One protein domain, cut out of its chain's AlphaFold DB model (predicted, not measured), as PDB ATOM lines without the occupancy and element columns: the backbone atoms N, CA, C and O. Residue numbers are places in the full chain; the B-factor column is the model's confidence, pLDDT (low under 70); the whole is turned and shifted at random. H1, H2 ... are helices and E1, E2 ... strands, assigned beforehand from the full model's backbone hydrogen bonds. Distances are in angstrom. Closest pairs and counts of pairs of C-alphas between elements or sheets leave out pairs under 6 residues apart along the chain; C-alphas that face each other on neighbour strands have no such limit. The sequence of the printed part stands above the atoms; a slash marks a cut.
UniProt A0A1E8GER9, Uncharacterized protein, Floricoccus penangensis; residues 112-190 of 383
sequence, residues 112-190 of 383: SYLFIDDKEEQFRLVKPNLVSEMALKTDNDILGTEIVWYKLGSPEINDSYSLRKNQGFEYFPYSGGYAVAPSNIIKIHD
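This is residues 112 to 190 of the 383 residues of an uncharacterized protein of Floricoccus penangensis (UniProt A0A1E8GER9). A twisted, curled sheet of four strands makes the body, with its long hairpin E3 and E4 ending in a loop at one end of the domain, a small sheet of three strands near the other end, and the short helix H1 beside the larger sheet. The 79 printed residues hold seven named strands and one named helix, in the order E1 E2 E3 E4 H1 E5 E6 E7; the class is mostly strand. The sheets, E3 E4 E6 E5 and E2 E1 E7, are all antiparallel. The whole is compact, with a radius of gyration of the C-alphas of 12.7 A and spans of 36 by 32 by 24 A.

In the larger sheet, only just strongly twisted with C-alphas up to 4.5 A off its best plane, E3 (residues 131 to 137) and E4 (146 to 153) form a hairpin, with N 134 and O 149 2.7 A apart. E6 (177 to 180) is the other neighbour of E4, with N 180 and O 150 at 2.8 A. E5 (171 to 174) forms a hairpin with E6, with N 172 and O 179 at 2.8 A. H1 (160 to 165) is on this sheet, over none of its strands, its height of 4.1 A only just above the sheet's level; the C-alphas of Leu 136 and Arg 164, the closest of E3 and H1, are 6.8 A apart. Both O i to N i+4 pairs of H1 are within hydrogen-bond range. E4, H1 and E5 make a split strand-helix-strand unit, two strands running the same way with E6 between them, and its crossover is left-handed. In the smaller sheet, E1 (112 to 117) is the inner strand: N 115 and O 124 of E2 (122 to 126) are 2.9 A apart, and N 186 of E7 (185 to 189) and O 114 are 2.8 A apart.

E1 begins at C-alpha 112 (92.854, 94.795, -8.363) and is 16.6 A long; E3 is 19.4 A and E4 21.5 A. E7 ends at C-alpha 189 (96.736, 90.262, -11.448).

The C-alphas of Glu 120 and Ile 142 are farthest apart, at 38.2 A. The printed part has no cut and no long link. Its mean pLDDT is 76.4, and residues 136 to 147, 158 to 169 and 190 are under 70.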
ATOM      1  N   SER A 112      93.142  93.499  -8.965       87.06
ATOM      2  CA  SER A 112      92.854  94.795  -8.363       87.06
ATOM      3  C   SER A 112      93.086  95.918  -9.362       87.06
ATOM      4  O   SER A 112      93.910  95.790 -10.271       87.06
ATOM      5  N   TYR A 113      92.357  97.019  -9.176       90.19
ATOM      6  CA  TYR A 113      92.395  98.188 -10.048       90.19
ATOM      7  C   TYR A 113      92.556  99.465  -9.224       90.19
ATOM      8  O   TYR A 113      91.786  99.714  -8.292       90.19
ATOM      9  N   LEU A 114      93.531 100.294  -9.582       92.31
ATOM     10  CA  LEU A 114      93.784 101.583  -8.945       92.31
ATOM     11  C   LEU A 114      93.634 102.695  -9.978       92.31
ATOM     12  O   LEU A 114      94.387 102.744 -10.946       92.31
ATOM     13  N   PHE A 115      92.661 103.579  -9.780       92.00
ATOM     14  CA  PHE A 115      92.478 104.756 -10.622       92.00
ATOM     15  C   PHE A 115      93.412 105.883 -10.176       92.00
ATOM     16  O   PHE A 115      93.508 106.164  -8.978       92.00
ATOM     17  N   ILE A 116      94.061 106.530 -11.144       91.75
ATOM     18  CA  ILE A 116      94.968 107.658 -10.943       91.75
ATOM     19  C   ILE A 116      94.280 108.934 -11.435       91.75
ATOM     20  O   ILE A 116      94.081 109.134 -12.636       91.75
ATOM     21  N   ASP A 117      93.946 109.805 -10.489       89.25
ATOM     22  CA  ASP A 117      93.492 111.167 -10.746       89.25
ATOM     23  C   ASP A 117      94.722 112.081 -10.751       89.25
ATOM     24  O   ASP A 117      95.176 112.535  -9.700       89.25
ATOM     25  N   ASP A 118      95.298 112.293 -11.930       86.31
ATOM     26  CA  ASP A 118      96.512 113.084 -12.151       86.31
ATOM     27  C   ASP A 118      96.326 114.560 -11.784       86.31
ATOM     28  O   ASP A 118      97.222 115.176 -11.213       86.31
ATOM     29  N   LYS A 119      95.127 115.106 -12.009       85.62
ATOM     30  CA  LYS A 119      94.790 116.502 -11.684       85.62
ATOM     31  C   LYS A 119      94.837 116.789 -10.188       85.62
ATOM     32  O   LYS A 119      95.232 117.874  -9.773       85.62
ATOM     33  N   GLU A 120      94.411 115.824  -9.380       87.75
ATOM     34  CA  GLU A 120      94.400 115.930  -7.918       87.75
ATOM     35  C   GLU A 120      95.595 115.202  -7.274       87.75
ATOM     36  O   GLU A 120      95.784 115.269  -6.056       87.75
ATOM     37  N   GLU A 121      96.419 114.517  -8.068       90.69
ATOM     38  CA  GLU A 121      97.479 113.599  -7.631       90.69
ATOM     39  C   GLU A 121      96.954 112.604  -6.588       90.69
ATOM     40  O   GLU A 121      97.468 112.514  -5.470       90.69
ATOM     41  N   GLN A 122      95.847 111.932  -6.901       91.00
ATOM     42  CA  GLN A 122      95.172 111.008  -5.991       91.00
ATOM     43  C   GLN A 122      95.060 109.612  -6.586       91.00
ATOM     44  O   GLN A 122      94.728 109.446  -7.758       91.00
ATOM     45  N   PHE A 123      95.217 108.610  -5.730       91.94
ATOM     46  CA  PHE A 123      94.876 107.230  -6.041       91.94
ATOM     47  C   PHE A 123      93.502 106.893  -5.465       91.94
ATOM     48  O   PHE A 123      93.135 107.347  -4.379       91.94
ATOM     49  N   ARG A 124      92.716 106.098  -6.194       90.00
ATOM     50  CA  ARG A 124      91.419 105.599  -5.719       90.00
ATOM     51  C   ARG A 124      91.261 104.134  -6.071       90.00
ATOM     52  O   ARG A 124      91.273 103.781  -7.251       90.00
ATOM     53  N   LEU A 125      91.094 103.289  -5.056       88.38
ATOM     54  CA  LEU A 125      90.769 101.887  -5.282       88.38
ATOM     55  C   LEU A 125      89.438 101.775  -6.034       88.38
ATOM     56  O   LEU A 125      88.427 102.342  -5.612       88.38
ATOM     57  N   VAL A 126      89.427 100.999  -7.114       85.38
ATOM     58  CA  VAL A 126      88.209 100.685  -7.858       85.38
ATOM     59  C   VAL A 126      87.846  99.229  -7.623       85.38
ATOM     60  O   VAL A 126      88.678  98.331  -7.750       85.38
ATOM     61  N   LYS A 127      86.584  98.979  -7.270       79.94
ATOM     62  CA  LYS A 127      86.105  97.609  -7.082       79.94
ATOM     63  C   LYS A 127      86.069  96.881  -8.433       79.94
ATOM     64  O   LYS A 127      85.547  97.464  -9.382       79.94
ATOM     65  N   PRO A 128      86.534  95.621  -8.528       74.12
ATOM     66  CA  PRO A 128      86.585  94.888  -9.797       74.12
ATOM     67  C   PRO A 128      85.243  94.807 -10.538       74.12
ATOM     68  O   PRO A 128      85.203  94.947 -11.753       74.12
ATOM     69  N   ASN A 129      84.129  94.664  -9.813       72.00
ATOM     70  CA  ASN A 129      82.780  94.616 -10.390       72.00
ATOM     71  C   ASN A 129      82.309  95.942 -11.019       72.00
ATOM     72  O   ASN A 129      81.296  95.964 -11.711       72.00
ATOM     73  N   LEU A 130      83.023  97.039 -10.770       76.56
ATOM     74  CA  LEU A 130      82.769  98.347 -11.366       76.56
ATOM     75  C   LEU A 130      83.697  98.634 -12.548       76.56
ATOM     76  O   LEU A 130      83.635  99.732 -13.089       76.56
ATOM     77  N   VAL A 131      84.566  97.699 -12.933       80.69
ATOM     78  CA  VAL A 131      85.486  97.872 -14.056       80.69
ATOM     79  C   VAL A 131      85.006  97.026 -15.225       80.69
ATOM     80  O   VAL A 131      84.788  95.826 -15.087       80.69
ATOM     81  N   SER A 132      84.864  97.637 -16.398       82.19
ATOM     82  CA  SER A 132      84.680  96.892 -17.648       82.19
ATOM     83  C   SER A 132      85.593  97.426 -18.740       82.19
ATOM     84  O   SER A 132      85.824  98.630 -18.840       82.19
ATOM     85  N   GLU A 133      86.135  96.518 -19.541       83.62
ATOM     86  CA  GLU A 133      86.988  96.851 -20.679       83.62
ATOM     87  C   GLU A 133      86.118  97.205 -21.895       83.62
ATOM     88  O   GLU A 133      85.066  96.612 -22.145       83.62
ATOM     89  N   MET A 134      86.544  98.215 -22.645       78.19
ATOM     90  CA  MET A 134      85.893  98.702 -23.852       78.19
ATOM     91  C   MET A 134      86.938  98.820 -24.955       78.19
ATOM     92  O   MET A 134      87.722  99.766 -24.974       78.19
ATOM     93  N   ALA A 135      86.930  97.878 -25.893       72.12
ATOM     94  CA  ALA A 135      87.776  97.947 -27.076       72.12
ATOM     95  C   ALA A 135      87.222  98.981 -28.068       72.12
ATOM     96  O   ALA A 135      86.074  98.889 -28.514       72.12
ATOM     97  N   LEU A 136      88.040  99.969 -28.427       67.81
ATOM     98  CA  LEU A 136      87.746 100.904 -29.507       67.81
ATOM     99  C   LEU A 136      88.564 100.515 -30.738       67.81
ATOM    100  O   LEU A 136      89.792 100.582 -30.728       67.81
ATOM    101  N   LYS A 137      87.871 100.143 -31.817       59.53
ATOM    102  CA  LYS A 137      88.493  99.943 -33.130       59.53
ATOM    103  C   LYS A 137      88.789 101.298 -33.761       59.53
ATOM    104  O   LYS A 137      87.888 102.130 -33.873       59.53
ATOM    105  N   THR A 138      90.032 101.529 -34.159       58.09
ATOM    106  CA  THR A 138      90.421 102.693 -34.958       58.09
ATOM    107  C   THR A 138      90.184 102.385 -36.436       58.09
ATOM    108  O   THR A 138      90.559 101.329 -36.936       58.09
ATOM    109  N   ASP A 139      89.543 103.306 -37.159       54.50
ATOM    110  CA  ASP A 139      89.117 103.066 -38.548       54.50
ATOM    111  C   ASP A 139      90.289 103.072 -39.563       54.50
ATOM    112  O   ASP A 139      90.070 102.845 -40.749       54.50
ATOM    113  N   ASN A 140      91.530 103.316 -39.113       51.78
ATOM    114  CA  ASN A 140      92.702 103.560 -39.967       51.78
ATOM    115  C   ASN A 140      93.851 102.542 -39.840       51.78
ATOM    116  O   ASN A 140      94.874 102.739 -40.494       51.78
ATOM    117  N   ASP A 141      93.716 101.469 -39.057       44.19
ATOM    118  CA  ASP A 141      94.800 100.491 -38.900       44.19
ATOM    119  C   ASP A 141      94.549  99.199 -39.687       44.19
ATOM    120  O   ASP A 141      93.669  98.401 -39.364       44.19
ATOM    121  N   ILE A 142      95.397  98.954 -40.692       48.34
ATOM    122  CA  ILE A 142      95.463  97.696 -41.463       48.34
ATOM    123  C   ILE A 142      95.857  96.508 -40.549       48.34
ATOM    124  O   ILE A 142      95.647  95.352 -40.907       48.34
ATOM    125  N   LEU A 143      96.380  96.796 -39.348       48.19
ATOM    126  CA  LEU A 143      96.816  95.833 -38.332       48.19
ATOM    127  C   LEU A 143      95.807  95.597 -37.189       48.19
ATOM    128  O   LEU A 143      96.060  94.747 -36.342       48.19
ATOM    129  N   GLY A 144      94.656  96.283 -37.168       48.34
ATOM    130  CA  GLY A 144      93.588  95.995 -36.202       48.34
ATOM    131  C   GLY A 144      93.921  96.300 -34.736       48.34
ATOM    132  O   GLY A 144      93.418  95.615 -33.850       48.34
ATOM    133  N   THR A 145      94.756  97.306 -34.464       52.06
ATOM    134  CA  THR A 145      95.155  97.694 -33.104       52.06
ATOM    135  C   THR A 145      93.944  98.189 -32.300       52.06
ATOM    136  O   THR A 145      93.410  99.271 -32.546       52.06
ATOM    137  N   GLU A 146      93.469  97.385 -31.344       63.69
ATOM    138  CA  GLU A 146      92.376  97.758 -30.440       63.69
ATOM    139  C   GLU A 146      92.929  98.567 -29.260       63.69
ATOM    140  O   GLU A 146      93.746  98.074 -28.483       63.69
ATOM    141  N   ILE A 147      92.477  99.814 -29.096       65.06
ATOM    142  CA  ILE A 147      92.782 100.588 -27.887       65.06
ATOM    143  C   ILE A 147      91.745 100.207 -26.832       65.06
ATOM    144  O   ILE A 147      90.555 100.502 -26.988       65.06
ATOM    145  N   VAL A 148      92.186  99.549 -25.762       74.88
ATOM    146  CA  VAL A 148      91.322  99.182 -24.633       74.88
ATOM    147  C   VAL A 148      91.144 100.398 -23.731       74.88
ATOM    148  O   VAL A 148      92.107 100.925 -23.203       74.88
ATOM    149  N   TRP A 149      89.913 100.858 -23.547       82.88
ATOM    150  CA  TRP A 149      89.541 101.831 -22.518       82.88
ATOM    151  C   TRP A 149      88.856 101.118 -21.356       82.88
ATOM    152  O   TRP A 149      88.245 100.068 -21.541       82.88
ATOM    153  N   TYR A 150      88.890 101.709 -20.166       85.62
ATOM    154  CA  TYR A 150      88.209 101.174 -18.990       85.62
ATOM    155  C   TYR A 150      86.995 102.024 -18.644       85.62
ATOM    156  O   TYR A 150      87.079 103.246 -18.557       85.62
ATOM    157  N   LYS A 151      85.853 101.385 -18.409       86.88
ATOM    158  CA  LYS A 151      84.699 102.028 -17.785       86.88
ATOM    159  C   LYS A 151      84.766 101.778 -16.288       86.88
ATOM    160  O   LYS A 151      84.834 100.623 -15.875       86.88
ATOM    161  N   LEU A 152      84.715 102.848 -15.505       87.50
ATOM    162  CA  LEU A 152      84.576 102.787 -14.054       87.50
ATOM    163  C   LEU A 152      83.138 103.153 -13.676       87.50
ATOM    164  O   LEU A 152      82.711 104.280 -13.923       87.50
ATOM    165  N   GLY A 153      82.400 102.224 -13.075       85.19
ATOM    166  CA  GLY A 153      80.968 102.348 -12.794       85.19
ATOM    167  C   GLY A 153      80.108 101.894 -13.974       85.19
ATOM    168  O   GLY A 153      80.431 100.930 -14.664       85.19
ATOM    169  N   SER A 154      79.002 102.596 -14.218       84.69
ATOM    170  CA  SER A 154      78.099 102.315 -15.344       84.69
ATOM    171  C   SER A 154      77.884 103.565 -16.205       84.69
ATOM    172  O   SER A 154      76.757 104.043 -16.311       84.69
ATOM    173  N   PRO A 155      78.958 104.137 -16.791       84.38
ATOM    174  CA  PRO A 155      78.848 105.340 -17.599       84.38
ATOM    175  C   PRO A 155      78.109 105.085 -18.918       84.38
ATOM    176  O   PRO A 155      78.455 104.172 -19.676       84.38
ATOM    177  N   GLU A 156      77.145 105.948 -19.232       80.94
ATOM    178  CA  GLU A 156      76.527 106.021 -20.561       80.94
ATOM    179  C   GLU A 156      77.430 106.823 -21.511       80.94
ATOM    180  O   GLU A 156      77.487 108.054 -21.471       80.94
ATOM    181  N   ILE A 157      78.185 106.111 -22.353       77.56
ATOM    182  CA  ILE A 157      79.143 106.714 -23.290       77.56
ATOM    183  C   ILE A 157      78.439 106.994 -24.617       77.56
ATOM    184  O   ILE A 157      78.272 106.101 -25.445       77.56
ATOM    185  N   ASN A 158      78.064 108.256 -24.819       69.50
ATOM    186  CA  ASN A 158      77.331 108.702 -26.008       69.50
ATOM    187  C   ASN A 158      78.241 109.169 -27.161       69.50
ATOM    188  O   ASN A 158      77.761 109.349 -28.276       69.50
ATOM    189  N   ASP A 159      79.543 109.359 -26.913       66.06
ATOM    190  CA  ASP A 159      80.504 109.853 -27.909       66.06
ATOM    191  C   ASP A 159      81.825 109.069 -27.859       66.06
ATOM    192  O   ASP A 159      82.828 109.514 -27.299       66.06
ATOM    193  N   SER A 160      81.840 107.883 -28.472       65.81
ATOM    194  CA  SER A 160      83.062 107.080 -28.620       65.81
ATOM    195  C   SER A 160      84.084 107.692 -29.588       65.81
ATOM    196  O   SER A 160      85.207 107.201 -29.665       65.81
ATOM    197  N   TYR A 161      83.715 108.719 -30.363       55.62
ATOM    198  CA  TYR A 161      84.606 109.355 -31.336       55.62
ATOM    199  C   TYR A 161      85.637 110.253 -30.643       55.62
ATOM    200  O   TYR A 161      86.813 110.227 -31.009       55.62
ATOM    201  N   SER A 162      85.222 110.974 -29.597       63.16
ATOM    202  CA  SER A 162      86.127 111.745 -28.727       63.16
ATOM    203  C   SER A 162      87.241 110.877 -28.115       63.16
ATOM    204  O   SER A 162      88.414 111.241 -28.172       63.16
ATOM    205  N   LEU A 163      86.896 109.670 -27.660       66.44
ATOM    206  CA  LEU A 163      87.833 108.700 -27.079       66.44
ATOM    207  C   LEU A 163      88.829 108.126 -28.100       66.44
ATOM    208  O   LEU A 163      89.963 107.824 -27.751       66.44
ATOM    209  N   ARG A 164      88.437 107.983 -29.377       65.75
ATOM    210  CA  ARG A 164      89.329 107.470 -30.440       65.75
ATOM    211  C   ARG A 164      90.418 108.464 -30.842       65.75
ATOM    212  O   ARG A 164      91.470 108.043 -31.315       65.75
ATOM    213  N   LYS A 165      90.159 109.770 -30.715       60.00
ATOM    214  CA  LYS A 165      91.125 110.820 -31.076       60.00
ATOM    215  C   LYS A 165      92.190 111.048 -30.013       60.00
ATOM    216  O   LYS A 165      93.285 111.488 -30.355       60.00
ATOM    217  N   ASN A 166      91.883 110.736 -28.760       61.00
ATOM    218  CA  ASN A 166      92.773 111.004 -27.646       61.00
ATOM    219  C   ASN A 166      93.509 109.721 -27.253       61.00
ATOM    220  O   ASN A 166      92.927 108.788 -26.718       61.00
ATOM    221  N   GLN A 167      94.809 109.673 -27.551       57.94
ATOM    222  CA  GLN A 167      95.699 108.547 -27.229       57.94
ATOM    223  C   GLN A 167      96.624 108.873 -26.035       57.94
ATOM    224  O   GLN A 167      97.774 108.443 -26.001       57.94
ATOM    225  N   GLY A 168      96.155 109.694 -25.085       55.62
ATOM    226  CA  GLY A 168      96.940 110.223 -23.958       55.62
ATOM    227  C   GLY A 168      96.444 109.801 -22.567       55.62
ATOM    228  O   GLY A 168      95.510 109.012 -22.443       55.62
ATOM    229  N   PHE A 169      97.081 110.344 -21.518       58.88
ATOM    230  CA  PHE A 169      96.650 110.248 -20.114       58.88
ATOM    231  C   PHE A 169      95.379 111.062 -19.888       58.88
ATOM    232  O   PHE A 169      95.433 112.236 -19.528       58.88
ATOM    233  N   GLU A 170      94.226 110.469 -20.180       77.62
ATOM    234  CA  GLU A 170      92.949 111.156 -20.057       77.62
ATOM    235  C   GLU A 170      91.869 110.256 -19.461       77.62
ATOM    236  O   GLU A 170      91.776 109.052 -19.710       77.62
ATOM    237  N   TYR A 171      90.999 110.882 -18.676       84.69
ATOM    238  CA  TYR A 171      89.752 110.292 -18.230       84.69
ATOM    239  C   TYR A 171      88.609 111.290 -18.407       84.69
ATOM    240  O   TYR A 171      88.769 112.501 -18.222       84.69
ATOM    241  N   PHE A 172      87.432 110.770 -18.740       83.94
ATOM    242  CA  PHE A 172      86.248 111.557 -19.052       83.94
ATOM    243  C   PHE A 172      85.107 111.205 -18.100       83.94
ATOM    244  O   PHE A 172      84.729 110.032 -18.009       83.94
ATOM    245  N   PRO A 173      84.547 112.190 -17.377       83.38
ATOM    246  CA  PRO A 173      83.368 111.971 -16.558       83.38
ATOM    247  C   PRO A 173      82.119 111.833 -17.439       83.38
ATOM    248  O   PRO A 173      81.880 112.650 -18.327       83.38
ATOM    249  N   TYR A 174      81.292 110.834 -17.140       84.06
ATOM    250  CA  TYR A 174      79.970 110.627 -17.729       84.06
ATOM    251  C   TYR A 174      78.925 110.470 -16.617       84.06
ATOM    252  O   TYR A 174      79.250 110.276 -15.443       84.06
ATOM    253  N   SER A 175      77.642 110.526 -16.978       82.38
ATOM    254  CA  SER A 175      76.580 110.142 -16.043       82.38
ATOM    255  C   SER A 175      76.780 108.682 -15.628       82.38
ATOM    256  O   SER A 175      76.861 107.813 -16.493       82.38
ATOM    257  N   GLY A 176      76.896 108.414 -14.326       80.50
ATOM    258  CA  GLY A 176      77.054 107.059 -13.784       80.50
ATOM    259  C   GLY A 176      78.487 106.510 -13.731       80.50
ATOM    260  O   GLY A 176      78.665 105.381 -13.267       80.50
ATOM    261  N   GLY A 177      79.512 107.265 -14.154       86.50
ATOM    262  CA  GLY A 177      80.895 106.782 -14.074       86.50
ATOM    263  C   GLY A 177      81.936 107.563 -14.879       86.50
ATOM    264  O   GLY A 177      81.740 108.724 -15.227       86.50
ATOM    265  N   TYR A 178      83.049 106.899 -15.190       86.88
ATOM    266  CA  TYR A 178      84.162 107.455 -15.966       86.88
ATOM    267  C   TYR A 178      84.561 106.524 -17.112       86.88
ATOM    268  O   TYR A 178      84.547 105.306 -16.942       86.88
ATOM    269  N   ALA A 179      84.974 107.092 -18.244       87.50
ATOM    270  CA  ALA A 179      85.808 106.390 -19.219       87.50
ATOM    271  C   ALA A 179      87.268 106.774 -18.962       87.50
ATOM    272  O   ALA A 179      87.583 107.959 -18.882       87.50
ATOM    273  N   VAL A 180      88.143 105.790 -18.797       87.00
ATOM    274  CA  VAL A 180      89.517 105.965 -18.316       87.00
ATOM    275  C   VAL A 180      90.484 105.315 -19.295       87.00
ATOM    276  O   VAL A 180      90.302 104.151 -19.665       87.00
ATOM    277  N   ALA A 181      91.502 106.062 -19.719       84.81
ATOM    278  CA  ALA A 181      92.582 105.526 -20.535       84.81
ATOM    279  C   ALA A 181      93.424 104.508 -19.737       84.81
ATOM    280  O   ALA A 181      93.555 104.646 -18.517       84.81
ATOM    281  N   PRO A 182      94.064 103.522 -20.395       81.50
ATOM    282  CA  PRO A 182      94.947 102.551 -19.737       81.50
ATOM    283  C   PRO A 182      96.011 103.169 -18.841       81.50
ATOM    284  O   PRO A 182      96.392 102.605 -17.827       81.50
ATOM    285  N   SER A 183      96.488 104.349 -19.206       83.56
ATOM    286  CA  SER A 183      97.571 105.025 -18.518       83.56
ATOM    287  C   SER A 183      97.151 105.698 -17.198       83.56
ATOM    288  O   SER A 183      98.011 106.049 -16.395       83.56
ATOM    289  N   ASN A 184      95.843 105.819 -16.937       88.81
ATOM    290  CA  ASN A 184      95.260 106.315 -15.683       88.81
ATOM    291  C   ASN A 184      94.707 105.186 -14.794       88.81
ATOM    292  O   ASN A 184      94.034 105.459 -13.795       88.81
ATOM    293  N   ILE A 185      94.964 103.921 -15.136       88.81
ATOM    294  CA  ILE A 185      94.569 102.776 -14.322       88.81
ATOM    295  C   ILE A 185      95.752 101.830 -14.135       88.81
ATOM    296  O   ILE A 185      96.406 101.423 -15.085       88.81
ATOM    297  N   ILE A 186      96.019 101.450 -12.891       89.94
ATOM    298  CA  ILE A 186      96.938 100.352 -12.596       89.94
ATOM    299  C   ILE A 186      96.095  99.099 -12.420       89.94
ATOM    300  O   ILE A 186      95.188  99.073 -11.587       89.94
ATOM    301  N   LYS A 187      96.411  98.061 -13.191       88.12
ATOM    302  CA  LYS A 187      95.850  96.716 -13.057       88.12
ATOM    303  C   LYS A 187      96.970  95.788 -12.609       88.12
ATOM    304  O   LYS A 187      98.008  95.728 -13.257       88.12
ATOM    305  N   ILE A 188      96.742  95.058 -11.526       84.12
ATOM    306  CA  ILE A 188      97.617  93.962 -11.098       84.12
ATOM    307  C   ILE A 188      96.778  92.691 -11.020       84.12
ATOM    308  O   ILE A 188      95.610  92.743 -10.617       84.12
ATOM    309  N   HIS A 189      97.359  91.578 -11.448       77.75
ATOM    310  CA  HIS A 189      96.736  90.262 -11.448       77.75
ATOM    311  C   HIS A 189      97.737  89.239 -10.908       77.75
ATOM    312  O   HIS A 189      98.934  89.393 -11.115       77.75
ATOM    313  N   ASP A 190      97.263  88.239 -10.170       64.12
ATOM    314  CA  ASP A 190      98.104  87.130  -9.715       64.12
ATOM    315  C   ASP A 190      98.267  86.103 -10.855       64.12
ATOM    316  O   ASP A 190      97.304  85.442 -11.245       64.12
TER     317      ASP A 190